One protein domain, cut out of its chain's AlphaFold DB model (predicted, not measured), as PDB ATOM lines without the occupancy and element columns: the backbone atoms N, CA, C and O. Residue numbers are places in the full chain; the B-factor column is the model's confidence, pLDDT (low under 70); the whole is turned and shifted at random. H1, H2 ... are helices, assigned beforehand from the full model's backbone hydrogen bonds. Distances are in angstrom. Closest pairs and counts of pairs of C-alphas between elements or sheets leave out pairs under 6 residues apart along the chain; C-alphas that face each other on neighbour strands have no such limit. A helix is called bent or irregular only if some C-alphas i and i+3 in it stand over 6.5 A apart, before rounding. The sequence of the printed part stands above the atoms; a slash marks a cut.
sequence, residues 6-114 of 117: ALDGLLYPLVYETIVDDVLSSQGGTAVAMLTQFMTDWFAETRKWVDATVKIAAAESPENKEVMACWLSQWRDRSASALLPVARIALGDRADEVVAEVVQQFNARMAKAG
ATOM      1  N   ALA A   6      12.590  32.927  47.983       98.56
ATOM      2  CA  ALA A   6      13.659  33.764  48.516       98.56
ATOM      3  C   ALA A   6      14.885  32.965  48.982       98.56
ATOM      4  O   ALA A   6      15.980  33.237  48.506       98.56
ATOM      5  N   LEU A   7      14.734  31.994  49.890       98.69
ATOM      6  CA  LEU A   7      15.878  31.212  50.370       98.69
ATOM      7  C   LEU A   7      16.463  30.345  49.255       98.69
ATOM      8  O   LEU A   7      17.622  30.534  48.902       98.69
ATOM      9  N   ASP A   8      15.661  29.465  48.654       98.62
ATOM     10  CA  ASP A   8      16.137  28.553  47.606       98.62
ATOM     11  C   ASP A   8      16.636  29.346  46.379       98.62
ATOM     12  O   ASP A   8      17.620  28.974  45.744       98.62
ATOM     13  N   GLY A   9      16.014  30.495  46.086       98.19
ATOM     14  CA  GLY A   9      16.400  31.380  44.986       98.19
ATOM     15  C   GLY A   9      17.760  32.050  45.114       98.19
ATOM     16  O   GLY A   9      18.289  32.469  44.090       98.19
ATOM     17  N   LEU A  10      18.298  32.157  46.328       98.69
ATOM     18  CA  LEU A  10      19.650  32.659  46.575       98.69
ATOM     19  C   LEU A  10      20.612  31.512  46.900       98.69
ATOM     20  O   LEU A  10      21.745  31.512  46.435       98.69
ATOM     21  N   LEU A  11      20.156  30.521  47.669       98.50
ATOM     22  CA  LEU A  11      20.972  29.405  48.137       98.50
ATOM     23  C   LEU A  11      21.466  28.544  46.982       98.50
ATOM     24  O   LEU A  11      22.655  28.250  46.938       98.50
ATOM     25  N   TYR A  12      20.590  28.137  46.059       98.38
ATOM     26  CA  TYR A  12      20.993  27.201  45.008       98.38
ATOM     27  C   TYR A  12      22.018  27.799  44.035       98.38
ATOM     28  O   TYR A  12      23.054  27.159  43.846       98.38
ATOM     29  N   PRO A  13      21.815  29.022  43.499       97.69
ATOM     30  CA  PRO A  13      22.838  29.674  42.684       97.69
ATOM     31  C   PRO A  13      24.140  29.914  43.455       97.69
ATOM     32  O   PRO A  13      25.218  29.608  42.961       97.69
ATOM     33  N   LEU A  14      24.061  30.399  44.700       98.25
ATOM     34  CA  LEU A  14      25.260  30.688  45.488       98.25
ATOM     35  C   LEU A  14      26.070  29.422  45.801       98.25
ATOM     36  O   LEU A  14      27.288  29.411  45.653       98.25
ATOM     37  N   VAL A  15      25.410  28.373  46.290       97.81
ATOM     38  CA  VAL A  15      26.089  27.184  46.813       97.81
ATOM     39  C   VAL A  15      26.474  26.234  45.691       97.81
ATOM     40  O   VAL A  15      27.637  25.855  45.607       97.81
ATOM     41  N   TYR A  16      25.524  25.829  44.853       97.25
ATOM     42  CA  TYR A  16      25.778  24.760  43.891       97.25
ATOM     43  C   TYR A  16      26.419  25.288  42.612       97.25
ATOM     44  O   TYR A  16      27.400  24.708  42.167       97.25
ATOM     45  N   GLU A  17      25.962  26.428  42.089       94.88
ATOM     46  CA  GLU A  17      26.551  27.000  40.871       94.88
ATOM     47  C   GLU A  17      27.880  27.720  41.198       94.88
ATOM     48  O   GLU A  17      28.942  27.316  40.736       94.88
ATOM     49  N   THR A  18      27.880  28.736  42.071       95.50
ATOM     50  CA  THR A  18      29.105  29.526  42.312       95.50
ATOM     51  C   THR A  18      30.128  28.837  43.221       95.50
ATOM     52  O   THR A  18      31.315  28.782  42.902       95.50
ATOM     53  N   ILE A  19      29.734  28.343  44.397       96.06
ATOM     54  CA  ILE A  19      30.715  27.788  45.346       96.06
ATOM     55  C   ILE A  19      31.213  26.415  44.886       96.06
ATOM     56  O   ILE A  19      32.421  26.177  44.894       96.06
ATOM     57  N   VAL A  20      30.310  25.507  44.520       95.81
ATOM     58  CA  VAL A  20      30.684  24.134  44.169       95.81
ATOM     59  C   VAL A  20      31.190  24.044  42.731       95.81
ATOM     60  O   VAL A  20      32.348  23.657  42.533       95.81
ATOM     61  N   ASP A  21      30.361  24.402  41.750       92.88
ATOM     62  CA  ASP A  21      30.677  24.158  40.341       92.88
ATOM     63  C   ASP A  21      31.808  25.068  39.833       92.88
ATOM     64  O   ASP A  21      32.660  24.580  39.089       92.88
ATOM     65  N   ASP A  22      31.912  26.315  40.310       92.31
ATOM     66  CA  ASP A  22      33.026  27.203  39.945       92.31
ATOM     67  C   ASP A  22      34.219  27.096  40.916       92.31
ATOM     68  O   ASP A  22      35.316  26.660  40.545       92.31
ATOM     69  N   VAL A  23      34.045  27.515  42.176       93.00
ATOM     70  CA  VAL A  23      35.183  27.740  43.086       93.00
ATOM     71  C   VAL A  23      35.834  26.437  43.538       93.00
ATOM     72  O   VAL A  23      37.040  26.270  43.343       93.00
ATOM     73  N   LEU A  24      35.074  25.501  44.107       91.81
ATOM     74  CA  LEU A  24      35.636  24.242  44.598       91.81
ATOM     75  C   LEU A  24      36.186  23.399  43.454       91.81
ATOM     76  O   LEU A  24      37.298  22.886  43.576       91.81
ATOM     77  N   SER A  25      35.478  23.297  42.327       92.00
ATOM     78  CA  SER A  25      35.987  22.597  41.143       92.00
ATOM     79  C   SER A  25      37.338  23.144  40.679       92.00
ATOM     80  O   SER A  25      38.246  22.354  40.416       92.00
ATOM     81  N   SER A  26      37.527  24.472  40.667       91.81
ATOM     82  CA  SER A  26      38.819  25.089  40.317       91.81
ATOM     83  C   SER A  26      39.953  24.777  41.309       91.81
ATOM     84  O   SER A  26      41.127  24.854  40.951       91.81
ATOM     85  N   GLN A  27      39.613  24.377  42.539       92.75
ATOM     86  CA  GLN A  27      40.547  24.033  43.618       92.75
ATOM     87  C   GLN A  27      40.693  22.511  43.825       92.75
ATOM     88  O   GLN A  27      41.173  22.065  44.866       92.75
ATOM     89  N   GLY A  28      40.288  21.695  42.843       92.06
ATOM     90  CA  GLY A  28      40.394  20.230  42.901       92.06
ATOM     91  C   GLY A  28      39.190  19.521  43.535       92.06
ATOM     92  O   GLY A  28      39.227  18.313  43.755       92.06
ATOM     93  N   GLY A  29      38.105  20.248  43.801       92.81
ATOM     94  CA  GLY A  29      36.853  19.760  44.380       92.81
ATOM     95  C   GLY A  29      35.856  19.161  43.381       92.81
ATOM     96  O   GLY A  29      34.692  19.000  43.731       92.81
ATOM     97  N   THR A  30      36.267  18.801  42.161       93.88
ATOM     98  CA  THR A  30      35.363  18.305  41.098       93.88
ATOM     99  C   THR A  30      34.510  17.104  41.524       93.88
ATOM    100  O   THR A  30      33.362  16.981  41.108       93.88
ATOM    101  N   ALA A  31      35.028  16.225  42.390       95.50
ATOM    102  CA  ALA A  31      34.246  15.104  42.915       95.50
ATOM    103  C   ALA A  31      33.017  15.569  43.721       95.50
ATOM    104  O   ALA A  31      31.989  14.898  43.699       95.50
ATOM    105  N   VAL A  32      33.098  16.722  44.397       94.69
ATOM    106  CA  VAL A  32      31.962  17.320  45.112       94.69
ATOM    107  C   VAL A  32      30.906  17.786  44.116       94.69
ATOM    108  O   VAL A  32      29.753  17.405  44.279       94.69
ATOM    109  N   ALA A  33      31.301  18.495  43.052       93.75
ATOM    110  CA  ALA A  33      30.387  18.912  41.984       93.75
ATOM    111  C   ALA A  33      29.641  17.716  41.368       93.75
ATOM    112  O   ALA A  33      28.417  17.722  41.265       93.75
ATOM    113  N   MET A  34      30.353  16.617  41.088       95.00
ATOM    114  CA  MET A  34      29.726  15.382  40.596       95.00
ATOM    115  C   MET A  34      28.703  14.793  41.580       95.00
ATOM    116  O   MET A  34      27.658  14.299  41.158       95.00
ATOM    117  N   LEU A  35      28.988  14.830  42.885       97.50
ATOM    118  CA  LEU A  35      28.082  14.329  43.922       97.50
ATOM    119  C   LEU A  35      26.871  15.244  44.143       97.50
ATOM    120  O   LEU A  35      25.844  14.775  44.634       97.50
ATOM    121  N   THR A  36      26.975  16.528  43.790       96.94
ATOM    122  CA  THR A  36      25.909  17.519  43.981       96.94
ATOM    123  C   THR A  36      25.189  17.930  42.700       96.94
ATOM    124  O   THR A  36      24.285  18.758  42.771       96.94
ATOM    125  N   GLN A  37      25.508  17.330  41.550       95.94
ATOM    126  CA  GLN A  37      24.879  17.657  40.262       95.94
ATOM    127  C   GLN A  37      23.345  17.592  40.315       95.94
ATOM    128  O   GLN A  37      22.653  18.435  39.747       95.94
ATOM    129  N   PHE A  38      22.807  16.623  41.064       97.44
ATOM    130  CA  PHE A  38      21.366  16.485  41.260       97.44
ATOM    131  C   PHE A  38      20.719  17.769  41.799       97.44
ATOM    132  O   PHE A  38      19.603  18.099  41.414       97.44
ATOM    133  N   MET A  39      21.401  18.506  42.679       98.00
ATOM    134  CA  MET A  39      20.866  19.713  43.306       98.00
ATOM    135  C   MET A  39      20.718  20.845  42.285       98.00
ATOM    136  O   MET A  39      19.686  21.522  42.282       98.00
ATOM    137  N   THR A  40      21.703  21.010  41.398       95.12
ATOM    138  CA  THR A  40      21.666  21.977  40.289       95.12
ATOM    139  C   THR A  40      20.528  21.647  39.322       95.12
ATOM    140  O   THR A  40      19.688  22.505  39.027       95.12
ATOM    141  N   ASP A  41      20.428  20.385  38.896       96.94
ATOM    142  CA  ASP A  41      19.401  19.937  37.948       96.94
ATOM    143  C   ASP A  41      17.989  20.069  38.541       96.94
ATOM    144  O   ASP A  41      17.074  20.609  37.909       96.94
ATOM    145  N   TRP A  42      17.821  19.645  39.797       97.75
ATOM    146  CA  TRP A  42      16.557  19.737  40.521       97.75
ATOM    147  C   TRP A  42      16.089  21.185  40.661       97.75
ATOM    148  O   TRP A  42      14.909  21.479  40.456       97.75
ATOM    149  N   PHE A  43      16.987  22.119  40.977       97.75
ATOM    150  CA  PHE A  43      16.615  23.526  41.088       97.75
ATOM    151  C   PHE A  43      16.263  24.140  39.731       97.75
ATOM    152  O   PHE A  43      15.276  24.873  39.622       97.75
ATOM    153  N   ALA A  44      17.013  23.810  38.677       96.56
ATOM    154  CA  ALA A  44      16.719  24.262  37.321       96.56
ATOM    155  C   ALA A  44      15.324  23.815  36.845       96.56
ATOM    156  O   ALA A  44      14.646  24.560  36.123       96.56
ATOM    157  N   GLU A  45      14.874  22.628  37.258       97.62
ATOM    158  CA  GLU A  45      13.520  22.141  37.008       97.62
ATOM    159  C   GLU A  45      12.484  22.821  37.912       97.62
ATOM    160  O   GLU A  45      11.531  23.434  37.420       97.62
ATOM    161  N   THR A  46      12.672  22.755  39.231       97.00
ATOM    162  CA  THR A  46      11.660  23.182  40.207       97.00
ATOM    163  C   THR A  46      11.428  24.686  40.218       97.00
ATOM    164  O   THR A  46      10.286  25.127  40.371       97.00
ATOM    165  N   ARG A  47      12.455  25.500  39.942       96.94
ATOM    166  CA  ARG A  47      12.286  26.959  39.860       96.94
ATOM    167  C   ARG A  47      11.238  27.374  38.823       96.94
ATOM    168  O   ARG A  47      10.600  28.406  38.991       96.94
ATOM    169  N   LYS A  48      11.008  26.566  37.775       97.75
ATOM    170  CA  LYS A  48      10.034  26.875  36.712       97.75
ATOM    171  C   LYS A  48       8.605  26.928  37.242       97.75
ATOM    172  O   LYS A  48       7.877  27.869  36.930       97.75
ATOM    173  N   TRP A  49       8.195  25.931  38.030       98.00
ATOM    174  CA  TRP A  49       6.843  25.922  38.590       98.00
ATOM    175  C   TRP A  49       6.708  26.968  39.701       98.00
ATOM    176  O   TRP A  49       5.670  27.619  39.784       98.00
ATOM    177  N   VAL A  50       7.772  27.208  40.478       98.38
ATOM    178  CA  VAL A  50       7.802  28.260  41.505       98.38
ATOM    179  C   VAL A  50       7.596  29.646  40.885       98.38
ATOM    180  O   VAL A  50       6.726  30.396  41.333       98.38
ATOM    181  N   ASP A  51       8.342  29.977  39.828       98.31
ATOM    182  CA  ASP A  51       8.218  31.255  39.119       98.31
ATOM    183  C   ASP A  51       6.824  31.408  38.486       98.31
ATOM    184  O   ASP A  51       6.232  32.490  38.529       98.31
ATOM    185  N   ALA A  52       6.253  30.323  37.948       98.50
ATOM    186  CA  ALA A  52       4.888  30.325  37.424       98.50
ATOM    187  C   ALA A  52       3.846  30.607  38.522       98.50
ATOM    188  O   ALA A  52       2.930  31.401  38.302       98.50
ATOM    189  N   THR A  53       4.004  30.025  39.715       98.38
ATOM    190  CA  THR A  53       3.132  30.302  40.866       98.38
ATOM    191  C   THR A  53       3.230  31.760  41.313       98.38
ATOM    192  O   THR A  53       2.197  32.389  41.535       98.38
ATOM    193  N   VAL A  54       4.442  32.327  41.398       98.44
ATOM    194  CA  VAL A  54       4.639  33.755  41.719       98.44
ATOM    195  C   VAL A  54       3.937  34.637  40.689       98.44
ATOM    196  O   VAL A  54       3.220  35.562  41.068       98.44
ATOM    197  N   LYS A  55       4.090  34.317  39.400       98.50
ATOM    198  CA  LYS A  55       3.473  35.069  38.305       98.50
ATOM    199  C   LYS A  55       1.952  35.068  38.367       98.50
ATOM    200  O   LYS A  55       1.348  36.123  38.200       98.50
ATOM    201  N   ILE A  56       1.340  33.909  38.602       98.56
ATOM    202  CA  ILE A  56      -0.119  33.799  38.725       98.56
ATOM    203  C   ILE A  56      -0.598  34.590  39.945       98.56
ATOM    204  O   ILE A  56      -1.477  35.435  39.810       98.56
ATOM    205  N   ALA A  57       0.034  34.398  41.108       98.19
ATOM    206  CA  ALA A  57      -0.350  35.095  42.335       98.19
ATOM    207  C   ALA A  57      -0.250  36.625  42.202       98.19
ATOM    208  O   ALA A  57      -1.144  37.339  42.648       98.19
ATOM    209  N   ALA A  58       0.809  37.130  41.560       98.06
ATOM    210  CA  ALA A  58       1.007  38.561  41.333       98.06
ATOM    211  C   ALA A  58       0.072  39.155  40.264       98.06
ATOM    212  O   ALA A  58      -0.158  40.362  40.267       98.06
ATOM    213  N   ALA A  59      -0.433  38.341  39.334       98.19
ATOM    214  CA  ALA A  59      -1.369  38.778  38.300       98.19
ATOM    215  C   ALA A  59      -2.835  38.763  38.766       98.19
ATOM    216  O   ALA A  59      -3.659  39.431  38.149       98.19
ATOM    217  N   GLU A  60      -3.146  38.022  39.832       98.50
ATOM    218  CA  GLU A  60      -4.511  37.849  40.340       98.50
ATOM    219  C   GLU A  60      -5.147  39.170  40.802       98.50
ATOM    220  O   GLU A  60      -6.312  39.431  40.513       98.50
ATOM    221  N   SER A  61      -4.390  40.029  41.497       98.31
ATOM    222  CA  SER A  61      -4.855  41.369  41.872       98.31
ATOM    223  C   SER A  61      -3.702  42.337  42.191       98.31
ATOM    224  O   SER A  61      -2.598  41.890  42.534       98.31
ATOM    225  N   PRO A  62      -3.931  43.665  42.118       98.00
ATOM    226  CA  PRO A  62      -2.957  44.664  42.562       98.00
ATOM    227  C   PRO A  62      -2.534  44.488  44.029       98.00
ATOM    228  O   PRO A  62      -1.350  44.578  44.341       98.00
ATOM    229  N   GLU A  63      -3.471  44.155  44.917       98.25
ATOM    230  CA  GLU A  63      -3.221  43.962  46.350       98.25
ATOM    231  C   GLU A  63      -2.326  42.742  46.599       98.25
ATOM    232  O   GLU A  63      -1.384  42.802  47.393       98.25
ATOM    233  N   ASN A  64      -2.556  41.638  45.876       98.19
ATOM    234  CA  ASN A  64      -1.672  40.476  45.940       98.19
ATOM    235  C   ASN A  64      -0.260  40.840  45.483       98.19
ATOM    236  O   ASN A  64       0.717  40.427  46.109       98.19
ATOM    237  N   LYS A  65      -0.133  41.633  44.416       98.25
ATOM    238  CA  LYS A  65       1.170  42.090  43.927       98.25
ATOM    239  C   LYS A  65       1.920  42.919  44.975       98.25
ATOM    240  O   LYS A  65       3.123  42.718  45.140       98.25
ATOM    241  N   GLU A  66       1.229  43.788  45.709       98.06
ATOM    242  CA  GLU A  66       1.811  44.568  46.810       98.06
ATOM    243  C   GLU A  66       2.294  43.674  47.962       98.06
ATOM    244  O   GLU A  66       3.442  43.795  48.406       98.06
ATOM    245  N   VAL A  67       1.469  42.716  48.403       98.38
ATOM    246  CA  VAL A  67       1.851  41.747  49.448       98.38
ATOM    247  C   VAL A  67       3.055  40.913  49.008       98.38
ATOM    248  O   VAL A  67       3.998  40.717  49.779       98.38
ATOM    249  N   MET A  68       3.063  40.461  47.753       98.19
ATOM    250  CA  MET A  68       4.170  39.700  47.179       98.19
ATOM    251  C   MET A  68       5.464  40.514  47.151       98.19
ATOM    252  O   MET A  68       6.499  39.988  47.555       98.19
ATOM    253  N   ALA A  69       5.424  41.783  46.733       98.44
ATOM    254  CA  ALA A  69       6.598  42.659  46.730       98.44
ATOM    255  C   ALA A  69       7.168  42.861  48.144       98.44
ATOM    256  O   ALA A  69       8.382  42.756  48.347       98.44
ATOM    257  N   CYS A  70       6.292  43.070  49.133       98.50
ATOM    258  CA  CYS A  70       6.671  43.192  50.540       98.50
ATOM    259  C   CYS A  70       7.370  41.921  51.050       98.50
ATOM    260  O   CYS A  70       8.500  41.977  51.542       98.50
ATOM    261  N   TRP A  71       6.739  40.757  50.879       98.62
ATOM    262  CA  TRP A  71       7.304  39.491  51.344       98.62
ATOM    263  C   TRP A  71       8.588  39.119  50.608       98.62
ATOM    264  O   TRP A  71       9.541  38.672  51.243       98.62
ATOM    265  N   LEU A  72       8.637  39.287  49.286       98.62
ATOM    266  CA  LEU A  72       9.829  38.968  48.505       98.62
ATOM    267  C   LEU A  72      11.017  39.829  48.932       98.62
ATOM    268  O   LEU A  72      12.082  39.268  49.156       98.62
ATOM    269  N   SER A  73      10.829  41.136  49.125       98.56
ATOM    270  CA  SER A  73      11.895  42.028  49.606       98.56
ATOM    271  C   SER A  73      12.367  41.623  51.003       98.56
ATOM    272  O   SER A  73      13.551  41.365  51.214       98.56
ATOM    273  N   GLN A  74      11.428  41.455  51.942       98.69
ATOM    274  CA  GLN A  74      11.744  41.095  53.323       98.69
ATOM    275  C   GLN A  74      12.515  39.771  53.415       98.69
ATOM    276  O   GLN A  74      13.507  39.668  54.138       98.69
ATOM    277  N   TRP A  75      12.052  38.737  52.712       98.81
ATOM    278  CA  TRP A  75      12.669  37.417  52.791       98.81
ATOM    279  C   TRP A  75      13.939  37.310  51.947       98.81
ATOM    280  O   TRP A  75      14.841  36.586  52.358       98.81
ATOM    281  N   ARG A  76      14.063  38.050  50.837       98.62
ATOM    282  CA  ARG A  76      15.316  38.169  50.072       98.62
ATOM    283  C   ARG A  76      16.428  38.719  50.958       98.62
ATOM    284  O   ARG A  76      17.471  38.085  51.073       98.62
ATOM    285  N   ASP A  77      16.183  39.841  51.628       98.69
ATOM    286  CA  ASP A  77      17.208  40.523  52.426       98.69
ATOM    287  C   ASP A  77      17.624  39.681  53.646       98.69
ATOM    288  O   ASP A  77      18.811  39.580  53.980       98.69
ATOM    289  N   ARG A  78      16.662  38.990  54.278       98.75
ATOM    290  CA  ARG A  78      16.948  38.029  55.358       98.75
ATOM    291  C   ARG A  78      17.750  36.824  54.871       98.75
ATOM    292  O   ARG A  78      18.692  36.429  55.553       98.75
ATOM    293  N   SER A  79      17.401  36.253  53.720       98.75
ATOM    294  CA  SER A  79      18.126  35.114  53.148       98.75
ATOM    295  C   SER A  79      19.540  35.502  52.715       98.75
ATOM    296  O   SER A  79      20.480  34.783  53.037       98.75
ATOM    297  N   ALA A  80      19.725  36.666  52.083       98.56
ATOM    298  CA  ALA A  80      21.047  37.187  51.730       98.56
ATOM    299  C   ALA A  80      21.929  37.370  52.977       98.56
ATOM    300  O   ALA A  80      23.060  36.890  53.019       98.56
ATOM    301  N   SER A  81      21.372  37.971  54.035       98.44
ATOM    302  CA  SER A  81      22.072  38.139  55.316       98.44
ATOM    303  C   SER A  81      22.446  36.799  55.960       98.44
ATOM    304  O   SER A  81      23.527  36.668  56.528       98.44
ATOM    305  N   ALA A  82      21.568  35.795  55.871       98.44
ATOM    306  CA  ALA A  82      21.811  34.463  56.423       98.44
ATOM    307  C   ALA A  82      22.859  33.664  55.631       98.44
ATOM    308  O   ALA A  82      23.582  32.858  56.213       98.44
ATOM    309  N   LEU A  83      22.949  33.886  54.318       98.31
ATOM    310  CA  LEU A  83      23.888  33.194  53.434       98.31
ATOM    311  C   LEU A  83      25.277  33.841  53.405       98.31
ATOM    312  O   LEU A  83      26.254  33.153  53.122       98.31
ATOM    313  N   LEU A  84      25.398  35.126  53.742       98.25
ATOM    314  CA  LEU A  84      26.676  35.841  53.715       98.25
ATOM    315  C   LEU A  84      27.786  35.175  54.560       98.25
ATOM    316  O   LEU A  84      28.900  35.032  54.054       98.25
ATOM    317  N   PRO A  85      27.541  34.692  55.797       97.75
ATOM    318  CA  PRO A  85      28.554  33.950  56.547       97.75
ATOM    319  C   PRO A  85      29.000  32.657  55.853       97.75
ATOM    320  O   PRO A  85      30.177  32.315  55.916       97.75
ATOM    321  N   VAL A  86      28.091  31.958  55.166       96.44
ATOM    322  CA  VAL A  86      28.416  30.743  54.399       96.44
ATOM    323  C   VAL A  86      29.264  31.098  53.180       96.44
ATOM    324  O   VAL A  86      30.293  30.468  52.945       96.44
ATOM    325  N   ALA A  87      28.888  32.155  52.455       97.50
ATOM    326  CA  ALA A  87      29.662  32.676  51.334       97.50
ATOM    327  C   ALA A  87      31.090  33.044  51.759       97.50
ATOM    328  O   ALA A  87      32.042  32.688  51.075       97.50
ATOM    329  N   ARG A  88      31.265  33.681  52.925       97.50
ATOM    330  CA  ARG A  88      32.590  34.050  53.457       97.50
ATOM    331  C   ARG A  88      33.500  32.854  53.723       97.50
ATOM    332  O   ARG A  88      34.703  32.986  53.526       97.50
ATOM    333  N   ILE A  89      32.954  31.701  54.117       94.88
ATOM    334  CA  ILE A  89      33.749  30.477  54.325       94.88
ATOM    335  C   ILE A  89      34.403  30.020  53.013       94.88
ATOM    336  O   ILE A  89      35.557  29.601  53.026       94.88
ATOM    337  N   ALA A  90      33.685  30.103  51.891       92.81
ATOM    338  CA  ALA A  90      34.161  29.603  50.600       92.81
ATOM    339  C   ALA A  90      34.855  30.668  49.732       92.81
ATOM    340  O   ALA A  90      35.760  30.347  48.966       92.81
ATOM    341  N   LEU A  91      34.420  31.928  49.826       95.25
ATOM    342  CA  LEU A  91      34.772  33.005  48.892       95.25
ATOM    343  C   LEU A  91      35.664  34.092  49.510       95.25
ATOM    344  O   LEU A  91      36.190  34.929  48.775       95.25
ATOM    345  N   GLY A  92      35.829  34.106  50.838       95.25
ATOM    346  CA  GLY A  92      36.598  35.134  51.543       95.25
ATOM    347  C   GLY A  92      36.100  36.546  51.216       95.25
ATOM    348  O   GLY A  92      34.903  36.822  51.298       95.25
ATOM    349  N   ASP A  93      37.018  37.418  50.797       95.31
ATOM    350  CA  ASP A  93      36.749  38.834  50.502       95.31
ATOM    351  C   ASP A  93      35.761  39.049  49.342       95.31
ATOM    352  O   ASP A  93      35.140  40.104  49.246       95.31
ATOM    353  N   ARG A  94      35.566  38.044  48.477       95.81
ATOM    354  CA  ARG A  94      34.618  38.111  47.351       95.81
ATOM    355  C   ARG A  94      33.167  37.842  47.758       95.81
ATOM    356  O   ARG A  94      32.268  37.976  46.932       95.81
ATOM    357  N   ALA A  95      32.916  37.428  49.000       97.38
ATOM    358  CA  ALA A  95      31.592  36.990  49.434       97.38
ATOM    359  C   ALA A  95      30.521  38.082  49.301       97.38
ATOM    360  O   ALA A  95      29.429  37.804  48.812       97.38
ATOM    361  N   ASP A  96      30.831  39.310  49.717       97.56
ATOM    362  CA  ASP A  96      29.887  40.428  49.670       97.56
ATOM    363  C   ASP A  96      29.506  40.791  48.216       97.56
ATOM    364  O   ASP A  96      28.330  41.009  47.925       97.56
ATOM    365  N   GLU A  97      30.471  40.767  47.288       97.69
ATOM    366  CA  GLU A  97      30.246  40.976  45.848       97.69
ATOM    367  C   GLU A  97      29.350  39.879  45.256       97.69
ATOM    368  O   GLU A  97      28.303  40.174  44.682       97.69
ATOM    369  N   VAL A  98      29.707  38.609  45.460       97.44
ATOM    370  CA  VAL A  98      28.966  37.473  44.891       97.44
ATOM    371  C   VAL A  98      27.542  37.392  45.447       97.44
ATOM    372  O   VAL A  98      26.594  37.158  44.699       97.44
ATOM    373  N   VAL A  99      27.339  37.629  46.748       98.38
ATOM    374  CA  VAL A  99      25.985  37.655  47.325       98.38
ATOM    375  C   VAL A  99      25.159  38.789  46.713       98.38
ATOM    376  O   VAL A  99      23.978  38.585  46.417       98.38
ATOM    377  N   ALA A 100      25.757  39.960  46.473       98.31
ATOM    378  CA  ALA A 100      25.074  41.057  45.798       98.31
ATOM    379  C   ALA A 100      24.684  40.688  44.355       98.31
ATOM    380  O   ALA A 100      23.558  40.969  43.944       98.31
ATOM    381  N   GLU A 101      25.555  40.012  43.605       98.25
ATOM    382  CA  GLU A 101      25.248  39.524  42.254       98.25
ATOM    383  C   GLU A 101      24.085  38.527  42.247       98.25
ATOM    384  O   GLU A 101      23.142  38.682  41.465       98.25
ATOM    385  N   VAL A 102      24.091  37.546  43.152       97.94
ATOM    386  CA  VAL A 102      23.003  36.562  43.274       97.94
ATOM    387  C   VAL A 102      21.680  37.251  43.647       97.94
ATOM    388  O   VAL A 102      20.622  36.910  43.111       97.94
ATOM    389  N   VAL A 103      21.721  38.293  44.486       98.69
ATOM    390  CA  VAL A 103      20.556  39.146  44.779       98.69
ATOM    391  C   VAL A 103      20.060  39.886  43.530       98.69
ATOM    392  O   VAL A 103      18.849  39.952  43.302       98.69
ATOM    393  N   GLN A 104      20.950  40.403  42.680       98.56
ATOM    394  CA  GLN A 104      20.548  41.041  41.420       98.56
ATOM    395  C   GLN A 104      19.904  40.044  40.450       98.56
ATOM    396  O   GLN A 104      18.870  40.346  39.845       98.56
ATOM    397  N   GLN A 105      20.456  38.835  40.338       98.19
ATOM    398  CA  GLN A 105      19.868  37.765  39.527       98.19
ATOM    399  C   GLN A 105      18.468  37.387  40.029       98.19
ATOM    400  O   GLN A 105      17.534  37.245  39.234       98.19
ATOM    401  N   PHE A 106      18.296  37.292  41.351       98.56
ATOM    402  CA  PHE A 106      16.998  37.071  41.977       98.56
ATOM    403  C   PHE A 106      15.997  38.185  41.634       98.56
ATOM    404  O   PHE A 106      14.880  37.886  41.200       98.56
ATOM    405  N   ASN A 107      16.392  39.456  41.759       98.62
ATOM    406  CA  ASN A 107      15.533  40.599  41.433       98.62
ATOM    407  C   ASN A 107      15.101  40.576  39.962       98.62
ATOM    408  O   ASN A 107      13.918  40.729  39.654       98.62
ATOM    409  N   ALA A 108      16.033  40.296  39.047       98.56
ATOM    410  CA  ALA A 108      15.732  40.159  37.626       98.56
ATOM    411  C   ALA A 108      14.752  39.004  37.345       98.56
ATOM    412  O   ALA A 108      13.871  39.128  36.486       98.56
ATOM    413  N   ARG A 109      14.864  37.884  38.073       97.94
ATOM    414  CA  ARG A 109      13.929  36.752  37.970       97.94
ATOM    415  C   ARG A 109      12.530  37.130  38.460       97.94
ATOM    416  O   ARG A 109      11.556  36.861  37.761       97.94
ATOM    417  N   MET A 110      12.418  37.795  39.611       98.44
ATOM    418  CA  MET A 110      11.122  38.233  40.150       98.44
ATOM    419  C   MET A 110      10.449  39.277  39.257       98.44
ATOM    420  O   MET A 110       9.243  39.186  39.020       98.44
ATOM    421  N   ALA A 111      11.225  40.180  38.649       98.31
ATOM    422  CA  ALA A 111      10.707  41.132  37.672       98.31
ATOM    423  C   ALA A 111      10.079  40.419  36.461       98.31
ATOM    424  O   ALA A 111       8.982  40.779  36.032       98.31
ATOM    425  N   LYS A 112      10.710  39.347  35.952       97.62
ATOM    426  CA  LYS A 112      10.132  38.496  34.890       97.62
ATOM    427  C   LYS A 112       8.873  37.751  35.342       97.62
ATOM    428  O   LYS A 112       7.983  37.513  34.526       97.62
ATOM    429  N   ALA A 113       8.780  37.412  36.627       96.69
ATOM    430  CA  ALA A 113       7.579  36.854  37.241       96.69
ATOM    431  C   ALA A 113       6.508  37.921  37.555       96.69
ATOM    432  O   ALA A 113       5.446  37.586  38.063       96.69
ATOM    433  N   GLY A 114       6.734  39.196  37.222       96.75
ATOM    434  CA  GLY A 114       5.740  40.263  37.355       96.75
ATOM    435  C   GLY A 114       5.808  41.059  38.658       96.75
ATOM    436  O   GLY A 114       4.933  41.903  38.873       96.75
TER     437      GLY A 114
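This is residues 6 to 114 of the 117 residues of the protein "Phenol hydroxylase" of Thauera phenolivorans (UniProt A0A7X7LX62). You are looking at an elongated bundle of long helices, in which H1 fits between H2 and the first arm of H3, which join each other only at a corner. H3 folds back on itself, and its second arm, H3b, packs on H3a and H1. The printed part has 109 residues with three named helices, H1, H2 and H3, and no named strand: all helix, compact, with a radius of gyration of the C-alphas of 15.2 A and spans of 50 by 28 by 17 A.

Find C-alpha 6 at (13.659, 33.764, 48.516); from there H1 runs to residue 26, 27.8 A. H2, residues 30 to 60, is 44.4 A long. H3, residues 62 to 112, was assigned by its hydrogen bonds as one helix but is bent: C-alphas 90 and 93 are 9.6 A apart. Its arms are H3a, residues 62 to 90, 40.9 A, and H3b, residues 93 to 112, 30.9 A, ending at C-alpha 112 (10.132, 38.496, 34.890).

H1, H2 and H3a form an up and down bundle, each running against the one before. H1 and H2, a hairpin, touch at a shallow tilt of 25 degrees, closest at the C-alphas of Asp 21 and Ala 33, 5.5 A. H1 touches H3a, closest at the C-alphas of Ala 6 and Arg 76, 5.0 A. H2 and H3a touch only at the corner, closest at the C-alphas of Ala 58 and Lys 65, 4.4 A. H3b touches H3a, closest at the C-alphas of Arg 88 and Ala 95, 5.1 A; with residues 98 to 106 alone it touches H1, at a steep tilt of 47 degrees, closest at the C-alphas of Leu 10 and Val 102, 6.1 A. O i to N i+4 pairs within hydrogen-bond range are 11 of 17 in H1, 22 of 27 in H2, 22 of 25 in H3a and 15 of 16 in H3b.

The two C-alphas farthest apart, of Gly 28 and Ser 61, are 50.0 A apart. The printed part has no cut, both links are tight, and no printed residue is under pLDDT 70.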